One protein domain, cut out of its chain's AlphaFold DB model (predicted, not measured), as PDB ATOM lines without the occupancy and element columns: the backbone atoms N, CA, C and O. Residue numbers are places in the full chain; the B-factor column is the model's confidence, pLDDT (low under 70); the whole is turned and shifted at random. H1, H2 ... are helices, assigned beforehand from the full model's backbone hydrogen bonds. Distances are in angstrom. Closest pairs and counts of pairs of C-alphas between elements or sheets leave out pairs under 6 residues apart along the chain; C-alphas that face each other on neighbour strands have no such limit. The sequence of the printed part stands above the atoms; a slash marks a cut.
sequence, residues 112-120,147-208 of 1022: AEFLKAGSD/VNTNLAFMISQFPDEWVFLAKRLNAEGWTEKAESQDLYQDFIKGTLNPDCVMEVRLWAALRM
ATOM      1  N   ALA A 112     120.722 163.325 209.893       90.69
ATOM      2  CA  ALA A 112     119.468 162.579 209.828       90.69
ATOM      3  C   ALA A 112     118.266 163.522 209.645       90.69
ATOM      4  O   ALA A 112     117.351 163.193 208.895       90.69
ATOM      5  N   GLU A 113     118.292 164.708 210.264       89.31
ATOM      6  CA  GLU A 113     117.237 165.719 210.099       89.31
ATOM      7  C   GLU A 113     117.137 166.182 208.645       89.31
ATOM      8  O   GLU A 113     116.046 166.187 208.087       89.31
ATOM      9  N   PHE A 114     118.274 166.483 208.005       88.50
ATOM     10  CA  PHE A 114     118.298 166.869 206.595       88.50
ATOM     11  C   PHE A 114     117.691 165.779 205.704       88.50
ATOM     12  O   PHE A 114     116.913 166.079 204.808       88.50
ATOM     13  N   LEU A 115     118.005 164.507 205.955       91.75
ATOM     14  CA  LEU A 115     117.472 163.395 205.162       91.75
ATOM     15  C   LEU A 115     115.961 163.184 205.352       91.75
ATOM     16  O   LEU A 115     115.300 162.704 204.432       91.75
ATOM     17  N   LYS A 116     115.418 163.544 206.522       91.75
ATOM     18  CA  LYS A 116     113.982 163.471 206.843       91.75
ATOM     19  C   LYS A 116     113.195 164.697 206.368       91.75
ATOM     20  O   LYS A 116     111.993 164.577 206.148       91.75
ATOM     21  N   ALA A 117     113.853 165.844 206.223       89.12
ATOM     22  CA  ALA A 117     113.238 167.084 205.768       89.12
ATOM     23  C   ALA A 117     112.793 167.003 204.301       89.12
ATOM     24  O   ALA A 117     113.347 166.240 203.505       89.12
ATOM     25  N   GLY A 118     111.788 167.806 203.958       87.06
ATOM     26  CA  GLY A 118     111.313 168.045 202.600       87.06
ATOM     27  C   GLY A 118     109.851 167.710 202.369       87.06
ATOM     28  O   GLY A 118     109.280 168.195 201.409       87.06
ATOM     29  N   SER A 119     109.200 166.945 203.246       84.38
ATOM     30  CA  SER A 119     107.792 166.574 203.035       84.38
ATOM     31  C   SER A 119     106.774 167.633 203.488       84.38
ATOM     32  O   SER A 119     105.596 167.528 203.126       84.38
ATOM     33  N   ASP A 120     107.201 168.623 204.279       87.19
ATOM     34  CA  ASP A 120     106.373 169.752 204.714       87.19
ATOM     35  C   ASP A 120     106.504 170.905 203.703       87.19
ATOM     36  O   ASP A 120     107.631 171.288 203.394       87.19
ATOM     37  N   VAL A 147     107.425 168.310 199.274       87.75
ATOM     38  CA  VAL A 147     106.709 167.177 198.694       87.75
ATOM     39  C   VAL A 147     107.190 165.836 199.245       87.75
ATOM     40  O   VAL A 147     106.386 165.081 199.795       87.75
ATOM     41  N   ASN A 148     108.470 165.518 199.078       90.00
ATOM     42  CA  ASN A 148     109.117 164.269 199.453       90.00
ATOM     43  C   ASN A 148     110.274 164.551 200.410       90.00
ATOM     44  O   ASN A 148     110.871 165.622 200.417       90.00
ATOM     45  N   THR A 149     110.644 163.554 201.204       92.19
ATOM     46  CA  THR A 149     111.876 163.667 201.987       92.19
ATOM     47  C   THR A 149     113.091 163.690 201.052       92.19
ATOM     48  O   THR A 149     113.083 163.046 199.995       92.19
ATOM     49  N   ASN A 150     114.164 164.381 201.441       91.75
ATOM     50  CA  ASN A 150     115.417 164.382 200.677       91.75
ATOM     51  C   ASN A 150     115.951 162.952 200.477       91.75
ATOM     52  O   ASN A 150     116.465 162.617 199.409       91.75
ATOM     53  N   LEU A 151     115.778 162.071 201.472       93.56
ATOM     54  CA  LEU A 151     116.122 160.655 201.337       93.56
ATOM     55  C   LEU A 151     115.276 159.950 200.269       93.56
ATOM     56  O   LEU A 151     115.829 159.221 199.451       93.56
ATOM     57  N   ALA A 152     113.959 160.173 200.237       92.19
ATOM     58  CA  ALA A 152     113.083 159.578 199.228       92.19
ATOM     59  C   ALA A 152     113.490 160.008 197.809       92.19
ATOM     60  O   ALA A 152     113.594 159.164 196.916       92.19
ATOM     61  N   PHE A 153     113.811 161.291 197.609       92.00
ATOM     62  CA  PHE A 153     114.326 161.759 196.323       92.00
ATOM     63  C   PHE A 153     115.632 161.057 195.937       92.00
ATOM     64  O   PHE A 153     115.765 160.585 194.809       92.00
ATOM     65  N   MET A 154     116.573 160.901 196.866       91.75
ATOM     66  CA  MET A 154     117.814 160.171 196.590       91.75
ATOM     67  C   MET A 154     117.580 158.709 196.227       91.75
ATOM     68  O   MET A 154     118.206 158.206 195.296       91.75
ATOM     69  N   ILE A 155     116.672 158.033 196.932       91.44
ATOM     70  CA  ILE A 155     116.301 156.649 196.626       91.44
ATOM     71  C   ILE A 155     115.752 156.564 195.202       91.44
ATOM     72  O   ILE A 155     116.137 155.655 194.479       91.44
ATOM     73  N   SER A 156     114.950 157.532 194.750       88.69
ATOM     74  CA  SER A 156     114.456 157.556 193.362       88.69
ATOM     75  C   SER A 156     115.565 157.659 192.302       88.69
ATOM     76  O   SER A 156     115.359 157.232 191.171       88.69
ATOM     77  N   GLN A 157     116.748 158.188 192.653       88.12
ATOM     78  CA  GLN A 157     117.904 158.269 191.746       88.12
ATOM     79  C   GLN A 157     118.743 156.985 191.715       88.12
ATOM     80  O   GLN A 157     119.393 156.696 190.709       88.12
ATOM     81  N   PHE A 158     118.774 156.245 192.827       87.44
ATOM     82  CA  PHE A 158     119.634 155.072 193.021       87.44
ATOM     83  C   PHE A 158     118.876 153.906 193.654       87.44
ATOM     84  O   PHE A 158     119.262 153.405 194.716       87.44
ATOM     85  N   PRO A 159     117.770 153.471 193.055       84.44
ATOM     86  CA  PRO A 159     116.866 152.633 193.807       84.44
ATOM     87  C   PRO A 159     117.342 151.179 193.921       84.44
ATOM     88  O   PRO A 159     117.188 150.575 194.981       84.44
ATOM     89  N   ASP A 160     118.030 150.651 192.905       83.56
ATOM     90  CA  ASP A 160     118.712 149.352 192.997       83.56
ATOM     91  C   ASP A 160     119.750 149.358 194.126       83.56
ATOM     92  O   ASP A 160     119.838 148.430 194.929       83.56
ATOM     93  N   GLU A 161     120.507 150.450 194.239       89.12
ATOM     94  CA  GLU A 161     121.544 150.612 195.256       89.12
ATOM     95  C   GLU A 161     120.962 150.750 196.671       89.12
ATOM     96  O   GLU A 161     121.609 150.362 197.647       89.12
ATOM     97  N   TRP A 162     119.739 151.277 196.807       90.94
ATOM     98  CA  TRP A 162     119.003 151.289 198.076       90.94
ATOM     99  C   TRP A 162     118.565 149.878 198.483       90.94
ATOM    100  O   TRP A 162     118.726 149.479 199.639       90.94
ATOM    101  N   VAL A 163     118.091 149.074 197.526       87.69
ATOM    102  CA  VAL A 163     117.785 147.653 197.757       87.69
ATOM    103  C   VAL A 163     119.046 146.888 198.164       87.69
ATOM    104  O   VAL A 163     119.010 146.067 199.082       87.69
ATOM    105  N   PHE A 164     120.185 147.162 197.525       89.69
ATOM    106  CA  PHE A 164     121.455 146.531 197.885       89.69
ATOM    107  C   PHE A 164     121.935 146.938 199.275       89.69
ATOM    108  O   PHE A 164     122.453 146.081 199.993       89.69
ATOM    109  N   LEU A 165     121.714 148.192 199.684       92.12
ATOM    110  CA  LEU A 165     121.980 148.631 201.051       92.12
ATOM    111  C   LEU A 165     121.149 147.828 202.056       92.12
ATOM    112  O   LEU A 165     121.724 147.274 202.987       92.12
ATOM    113  N   ALA A 166     119.832 147.728 201.859       89.81
ATOM    114  CA  ALA A 166     118.953 146.991 202.769       89.81
ATOM    115  C   ALA A 166     119.382 145.523 202.916       89.81
ATOM    116  O   ALA A 166     119.558 145.026 204.028       89.81
ATOM    117  N   LYS A 167     119.683 144.857 201.793       88.31
ATOM    118  CA  LYS A 167     120.202 143.479 201.789       88.31
ATOM    119  C   LYS A 167     121.557 143.353 202.490       88.31
ATOM    120  O   LYS A 167     121.782 142.378 203.202       88.31
ATOM    121  N   ARG A 168     122.465 144.317 202.299       90.75
ATOM    122  CA  ARG A 168     123.779 144.346 202.964       90.75
ATOM    123  C   ARG A 168     123.633 144.503 204.475       90.75
ATOM    124  O   ARG A 168     124.211 143.718 205.215       90.75
ATOM    125  N   LEU A 169     122.832 145.468 204.924       91.62
ATOM    126  CA  LEU A 169     122.616 145.735 206.348       91.62
ATOM    127  C   LEU A 169     121.934 144.565 207.057       91.62
ATOM    128  O   LEU A 169     122.251 144.283 208.208       91.62
ATOM    129  N   ASN A 170     121.036 143.856 206.375       89.44
ATOM    130  CA  ASN A 170     120.458 142.623 206.896       89.44
ATOM    131  C   ASN A 170     121.499 141.494 206.998       89.44
ATOM    132  O   ASN A 170     121.608 140.866 208.047       89.44
ATOM    133  N   ALA A 171     122.315 141.282 205.959       86.81
ATOM    134  CA  ALA A 171     123.369 140.261 205.966       86.81
ATOM    135  C   ALA A 171     124.457 140.516 207.027       86.81
ATOM    136  O   ALA A 171     125.010 139.573 207.588       86.81
ATOM    137  N   GLU A 172     124.754 141.782 207.312       88.06
ATOM    138  CA  GLU A 172     125.680 142.208 208.369       88.06
ATOM    139  C   GLU A 172     125.032 142.216 209.773       88.06
ATOM    140  O   GLU A 172     125.724 142.441 210.764       88.06
ATOM    141  N   GLY A 173     123.725 141.944 209.886       87.06
ATOM    142  CA  GLY A 173     123.013 141.844 211.163       87.06
ATOM    143  C   GLY A 173     122.582 143.179 211.783       87.06
ATOM    144  O   GLY A 173     122.186 143.208 212.946       87.06
ATOM    145  N   TRP A 174     122.624 144.284 211.033       85.19
ATOM    146  CA  TRP A 174     122.184 145.605 211.510       85.19
ATOM    147  C   TRP A 174     120.664 145.780 211.514       85.19
ATOM    148  O   TRP A 174     120.157 146.651 212.222       85.19
ATOM    149  N   THR A 175     119.944 144.996 210.706       85.00
ATOM    150  CA  THR A 175     118.483 145.070 210.544       85.00
ATOM    151  C   THR A 175     117.872 143.673 210.486       85.00
ATOM    152  O   THR A 175     118.434 142.772 209.864       85.00
ATOM    153  N   GLU A 176     116.706 143.483 211.107       78.81
ATOM    154  CA  GLU A 176     116.008 142.186 211.110       78.81
ATOM    155  C   GLU A 176     115.390 141.845 209.748       78.81
ATOM    156  O   GLU A 176     115.281 140.676 209.382       78.81
ATOM    157  N   LYS A 177     115.004 142.869 208.980       78.00
ATOM    158  CA  LYS A 177     114.316 142.729 207.697       78.00
ATOM    159  C   LYS A 177     115.212 143.154 206.538       78.00
ATOM    160  O   LYS A 177     115.889 144.172 206.622       78.00
ATOM    161  N   ALA A 178     115.154 142.414 205.432       74.25
ATOM    162  CA  ALA A 178     115.878 142.739 204.199       74.25
ATOM    163  C   ALA A 178     115.117 143.704 203.263       74.25
ATOM    164  O   ALA A 178     115.660 144.116 202.237       74.25
ATOM    165  N   GLU A 179     113.867 144.042 203.596       82.75
ATOM    166  CA  GLU A 179     112.977 144.845 202.753       82.75
ATOM    167  C   GLU A 179     113.367 146.329 202.750       82.75
ATOM    168  O   GLU A 179     113.447 146.991 203.789       82.75
ATOM    169  N   SER A 180     113.570 146.890 201.556       84.00
ATOM    170  CA  SER A 180     114.051 148.267 201.385       84.00
ATOM    171  C   SER A 180     113.036 149.330 201.807       84.00
ATOM    172  O   SER A 180     113.417 150.440 202.191       84.00
ATOM    173  N   GLN A 181     111.745 149.007 201.725       84.44
ATOM    174  CA  GLN A 181     110.662 149.885 202.160       84.44
ATOM    175  C   GLN A 181     110.622 149.998 203.687       84.44
ATOM    176  O   GLN A 181     110.483 151.101 204.216       84.44
ATOM    177  N   ASP A 182     110.806 148.878 204.387       86.50
ATOM    178  CA  ASP A 182     110.853 148.851 205.847       86.50
ATOM    179  C   ASP A 182     112.057 149.643 206.369       86.50
ATOM    180  O   ASP A 182     111.882 150.494 207.239       86.50
ATOM    181  N   LEU A 183     113.237 149.493 205.747       90.19
ATOM    182  CA  LEU A 183     114.422 150.295 206.082       90.19
ATOM    183  C   LEU A 183     114.146 151.807 206.007       90.19
ATOM    184  O   LEU A 183     114.555 152.563 206.889       90.19
ATOM    185  N   TYR A 184     113.446 152.262 204.962       92.12
ATOM    186  CA  TYR A 184     113.076 153.671 204.822       92.12
ATOM    187  C   TYR A 184     112.096 154.105 205.917       92.12
ATOM    188  O   TYR A 184     112.314 155.124 206.574       92.12
ATOM    189  N   GLN A 185     111.035 153.331 206.147       90.50
ATOM    190  CA  GLN A 185     110.017 153.656 207.147       90.50
ATOM    191  C   GLN A 185     110.600 153.706 208.562       90.50
ATOM    192  O   GLN A 185     110.296 154.633 209.317       90.50
ATOM    193  N   ASP A 186     111.478 152.766 208.903       91.50
ATOM    194  CA  ASP A 186     112.163 152.721 210.192       91.50
ATOM    195  C   ASP A 186     113.140 153.892 210.359       91.50
ATOM    196  O   ASP A 186     113.212 154.510 211.428       91.50
ATOM    197  N   PHE A 187     113.837 154.289 209.287       93.38
ATOM    198  CA  PHE A 187     114.679 155.487 209.303       93.38
ATOM    199  C   PHE A 187     113.857 156.750 209.582       93.38
ATOM    200  O   PHE A 187     114.204 157.528 210.478       93.38
ATOM    201  N   ILE A 188     112.747 156.953 208.859       92.38
ATOM    202  CA  ILE A 188     111.873 158.123 209.030       92.38
ATOM    203  C   ILE A 188     111.303 158.165 210.452       92.38
ATOM    204  O   ILE A 188     111.451 159.187 211.132       92.38
ATOM    205  N   LYS A 189     110.765 157.043 210.949       91.50
ATOM    206  CA  LYS A 189     110.221 156.909 212.314       91.50
ATOM    207  C   LYS A 189     111.283 157.024 213.412       91.50
ATOM    208  O   LYS A 189     110.932 157.303 214.553       91.50
ATOM    209  N   GLY A 190     112.564 156.858 213.076       91.38
ATOM    210  CA  GLY A 190     113.668 156.922 214.036       91.38
ATOM    211  C   GLY A 190     113.786 155.675 214.913       91.38
ATOM    212  O   GLY A 190     114.224 155.785 216.052       91.38
ATOM    213  N   THR A 191     113.381 154.512 214.399       90.69
ATOM    214  CA  THR A 191     113.434 153.221 215.109       90.69
ATOM    215  C   THR A 191     114.727 152.441 214.850       90.69
ATOM    216  O   THR A 191     114.996 151.466 215.547       90.69
ATOM    217  N   LEU A 192     115.544 152.863 213.877       90.81
ATOM    218  CA  LEU A 192     116.836 152.241 213.568       90.81
ATOM    219  C   LEU A 192     117.885 152.492 214.659       90.81
ATOM    220  O   LEU A 192     117.925 153.559 215.275       90.81
ATOM    221  N   ASN A 193     118.788 151.525 214.846       90.00
ATOM    222  CA  ASN A 193     119.942 151.694 215.727       90.00
ATOM    223  C   ASN A 193     120.914 152.783 215.190       90.00
ATOM    224  O   ASN A 193     120.922 153.067 213.986       90.00
ATOM    225  N   PRO A 194     121.736 153.417 216.054       90.25
ATOM    226  CA  PRO A 194     122.586 154.548 215.657       90.25
ATOM    227  C   PRO A 194     123.576 154.237 214.530       90.25
ATOM    228  O   PRO A 194     123.821 155.079 213.663       90.25
ATOM    229  N   ASP A 195     124.115 153.025 214.507       89.31
ATOM    230  CA  ASP A 195     125.088 152.613 213.501       89.31
ATOM    231  C   ASP A 195     124.435 152.357 212.131       89.31
ATOM    232  O   ASP A 195     124.960 152.775 211.100       89.31
ATOM    233  N   CYS A 196     123.234 151.772 212.095       92.38
ATOM    234  CA  CYS A 196     122.432 151.636 210.879       92.38
ATOM    235  C   CYS A 196     122.007 153.012 210.352       92.38
ATOM    236  O   CYS A 196     122.030 153.247 209.142       92.38
ATOM    237  N   VAL A 197     121.667 153.953 211.242       93.94
ATOM    238  CA  VAL A 197     121.437 155.358 210.864       93.94
ATOM    239  C   VAL A 197     122.696 155.948 210.228       93.94
ATOM    240  O   VAL A 197     122.595 156.636 209.210       93.94
ATOM    241  N   MET A 198     123.884 155.668 210.772       92.56
ATOM    242  CA  MET A 198     125.148 156.105 210.180       92.56
ATOM    243  C   MET A 198     125.395 155.481 208.800       92.56
ATOM    244  O   MET A 198     125.798 156.194 207.884       92.56
ATOM    245  N   GLU A 199     125.103 154.195 208.601       93.06
ATOM    246  CA  GLU A 199     125.221 153.550 207.285       93.06
ATOM    247  C   GLU A 199     124.266 154.155 206.249       93.06
ATOM    248  O   GLU A 199     124.682 154.393 205.115       93.06
ATOM    249  N   VAL A 200     123.027 154.497 206.624       95.44
ATOM    250  CA  VAL A 200     122.098 155.230 205.739       95.44
ATOM    251  C   VAL A 200     122.645 156.621 205.407       95.44
ATOM    252  O   VAL A 200     122.637 157.036 204.246       95.44
ATOM    253  N   ARG A 201     123.182 157.340 206.401       95.06
ATOM    254  CA  ARG A 201     123.800 158.662 206.197       95.06
ATOM    255  C   ARG A 201     125.028 158.595 205.291       95.06
ATOM    256  O   ARG A 201     125.200 159.471 204.448       95.06
ATOM    257  N   LEU A 202     125.867 157.570 205.426       93.88
ATOM    258  CA  LEU A 202     127.031 157.350 204.565       93.88
ATOM    259  C   LEU A 202     126.627 156.911 203.158       93.88
ATOM    260  O   LEU A 202     127.186 157.421 202.189       93.88
ATOM    261  N   TRP A 203     125.628 156.033 203.025       95.12
ATOM    262  CA  TRP A 203     125.043 155.691 201.728       95.12
ATOM    263  C   TRP A 203     124.572 156.954 201.011       95.12
ATOM    264  O   TRP A 203     124.889 157.148 199.835       95.12
ATOM    265  N   ALA A 204     123.912 157.856 201.739       94.69
ATOM    266  CA  ALA A 204     123.511 159.137 201.193       94.69
ATOM    267  C   ALA A 204     124.723 160.017 200.832       94.69
ATOM    268  O   ALA A 204     124.808 160.549 199.724       94.69
ATOM    269  N   ALA A 205     125.715 160.113 201.720       93.50
ATOM    270  CA  ALA A 205     126.924 160.902 201.500       93.50
ATOM    271  C   ALA A 205     127.651 160.519 200.195       93.50
ATOM    272  O   ALA A 205     128.060 161.407 199.447       93.50
ATOM    273  N   LEU A 206     127.757 159.223 199.885       92.62
ATOM    274  CA  LEU A 206     128.431 158.704 198.683       92.62
ATOM    275  C   LEU A 206     127.692 158.993 197.363       92.62
ATOM    276  O   LEU A 206     128.281 158.853 196.287       92.62
ATOM    277  N   ARG A 207     126.427 159.415 197.438       91.25
ATOM    278  CA  ARG A 207     125.563 159.770 196.294       91.25
ATOM    279  C   ARG A 207     125.313 161.272 196.180       91.25
ATOM    280  O   ARG A 207     124.887 161.747 195.136       91.25
ATOM    281  N   MET A 208     125.621 162.017 197.236       89.12
ATOM    282  CA  MET A 208     125.532 163.471 197.291       89.12
ATOM    283  C   MET A 208     126.877 164.145 197.004       89.12
ATOM    284  O   MET A 208     127.926 163.520 196.855       89.12
TER     285      MET A 208
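What this domain is: This is residues 112 to 120 and 147 to 208 of the 1022 residues of the protein "Hypothetical protein" of Brandtodinium nutricula (UniProt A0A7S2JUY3). Five short helices cluster round a common middle: H3, H4 and H5 form a triangle by their centres, with H3 and H5 side by side in opposite ways and H4 steeply crosswise to both. H2 and H1 gather toward the other end of the domain, H2 meeting the beginning of H3 at a corner, and the short H1 packing on H2 and, by a few residues, on H5. The printed part has 71 residues with five named helices, H1, H2, H3, H4 and H5 along the chain, and no named strand, and its class is all helix. It is compact, with a radius of gyration of the C-alphas of 11.1 A, and spans 33 by 23 by 19 A.

How they stand to each other: The longest helix, H3, residues 159 to 171, touches H4, residues 180 to 189, with residues 162 to 167 alone. Their closest C-alphas, those of Val 163 and Ser 180, are 5.2 A apart, and the two helices are about perpendicular at 82 degrees. H5, residues 194 to 205, is close to H3 but not clearly touching, at a shallow tilt of 27 degrees, opposite ways; the closest C-alphas, Leu 169 and Cys 196, are 7.4 A apart. H4 and H5 are also close but not clearly touching, with the C-alphas of Phe 187 and Val 197 closest at 6.9 A; their tilt of 69 degrees, opposite ways, is steep, only just short of about perpendicular. H2, residues 150 to 157, is close to H3 but not clearly touching, with the C-alphas of Ile 155 and Trp 162 closest at 6.2 A; at 71 degrees they are only just about perpendicular. H1, residues 112 to 116, touches H2, where the C-alphas of Leu 115 and Leu 151 are closest at 4.9 A. H1 only just touches H5, with 3 pairs of C-alphas within 8 A, the closest being Ala 112 and Arg 201 at 6.9 A. H1 and H3 are apart. In H1, H2, H3, H4 and H5 every O i to N i+4 pair is within hydrogen-bond range.

Where its parts are: H3 measures 18.5 A from C-alpha 159 at (116.866, 152.633, 193.807) to C-alpha 171. H5 measures 16.1 A and ends with C-alpha 205 at (126.924, 160.902, 201.500). H4 is 14.4 A long, H2 11.1 A and H1 6.3 A, with C-alpha 112 at (119.468, 162.579, 209.828).

The domain as a whole: The two C-alphas farthest apart, those of Asp 120 and Ala 171, are 34.1 A apart. Residues 121 to 146 are not printed, and the C-alphas of residues 120 and 147 are 6.6 A apart across this cut, which lies in the link from H1 to H2. Of the links printed whole, H2 to H3 and H4 to H5 are tight, and H3 to H4 is short. The mean pLDDT of the printed part is 89.5, and no printed residue is under 70.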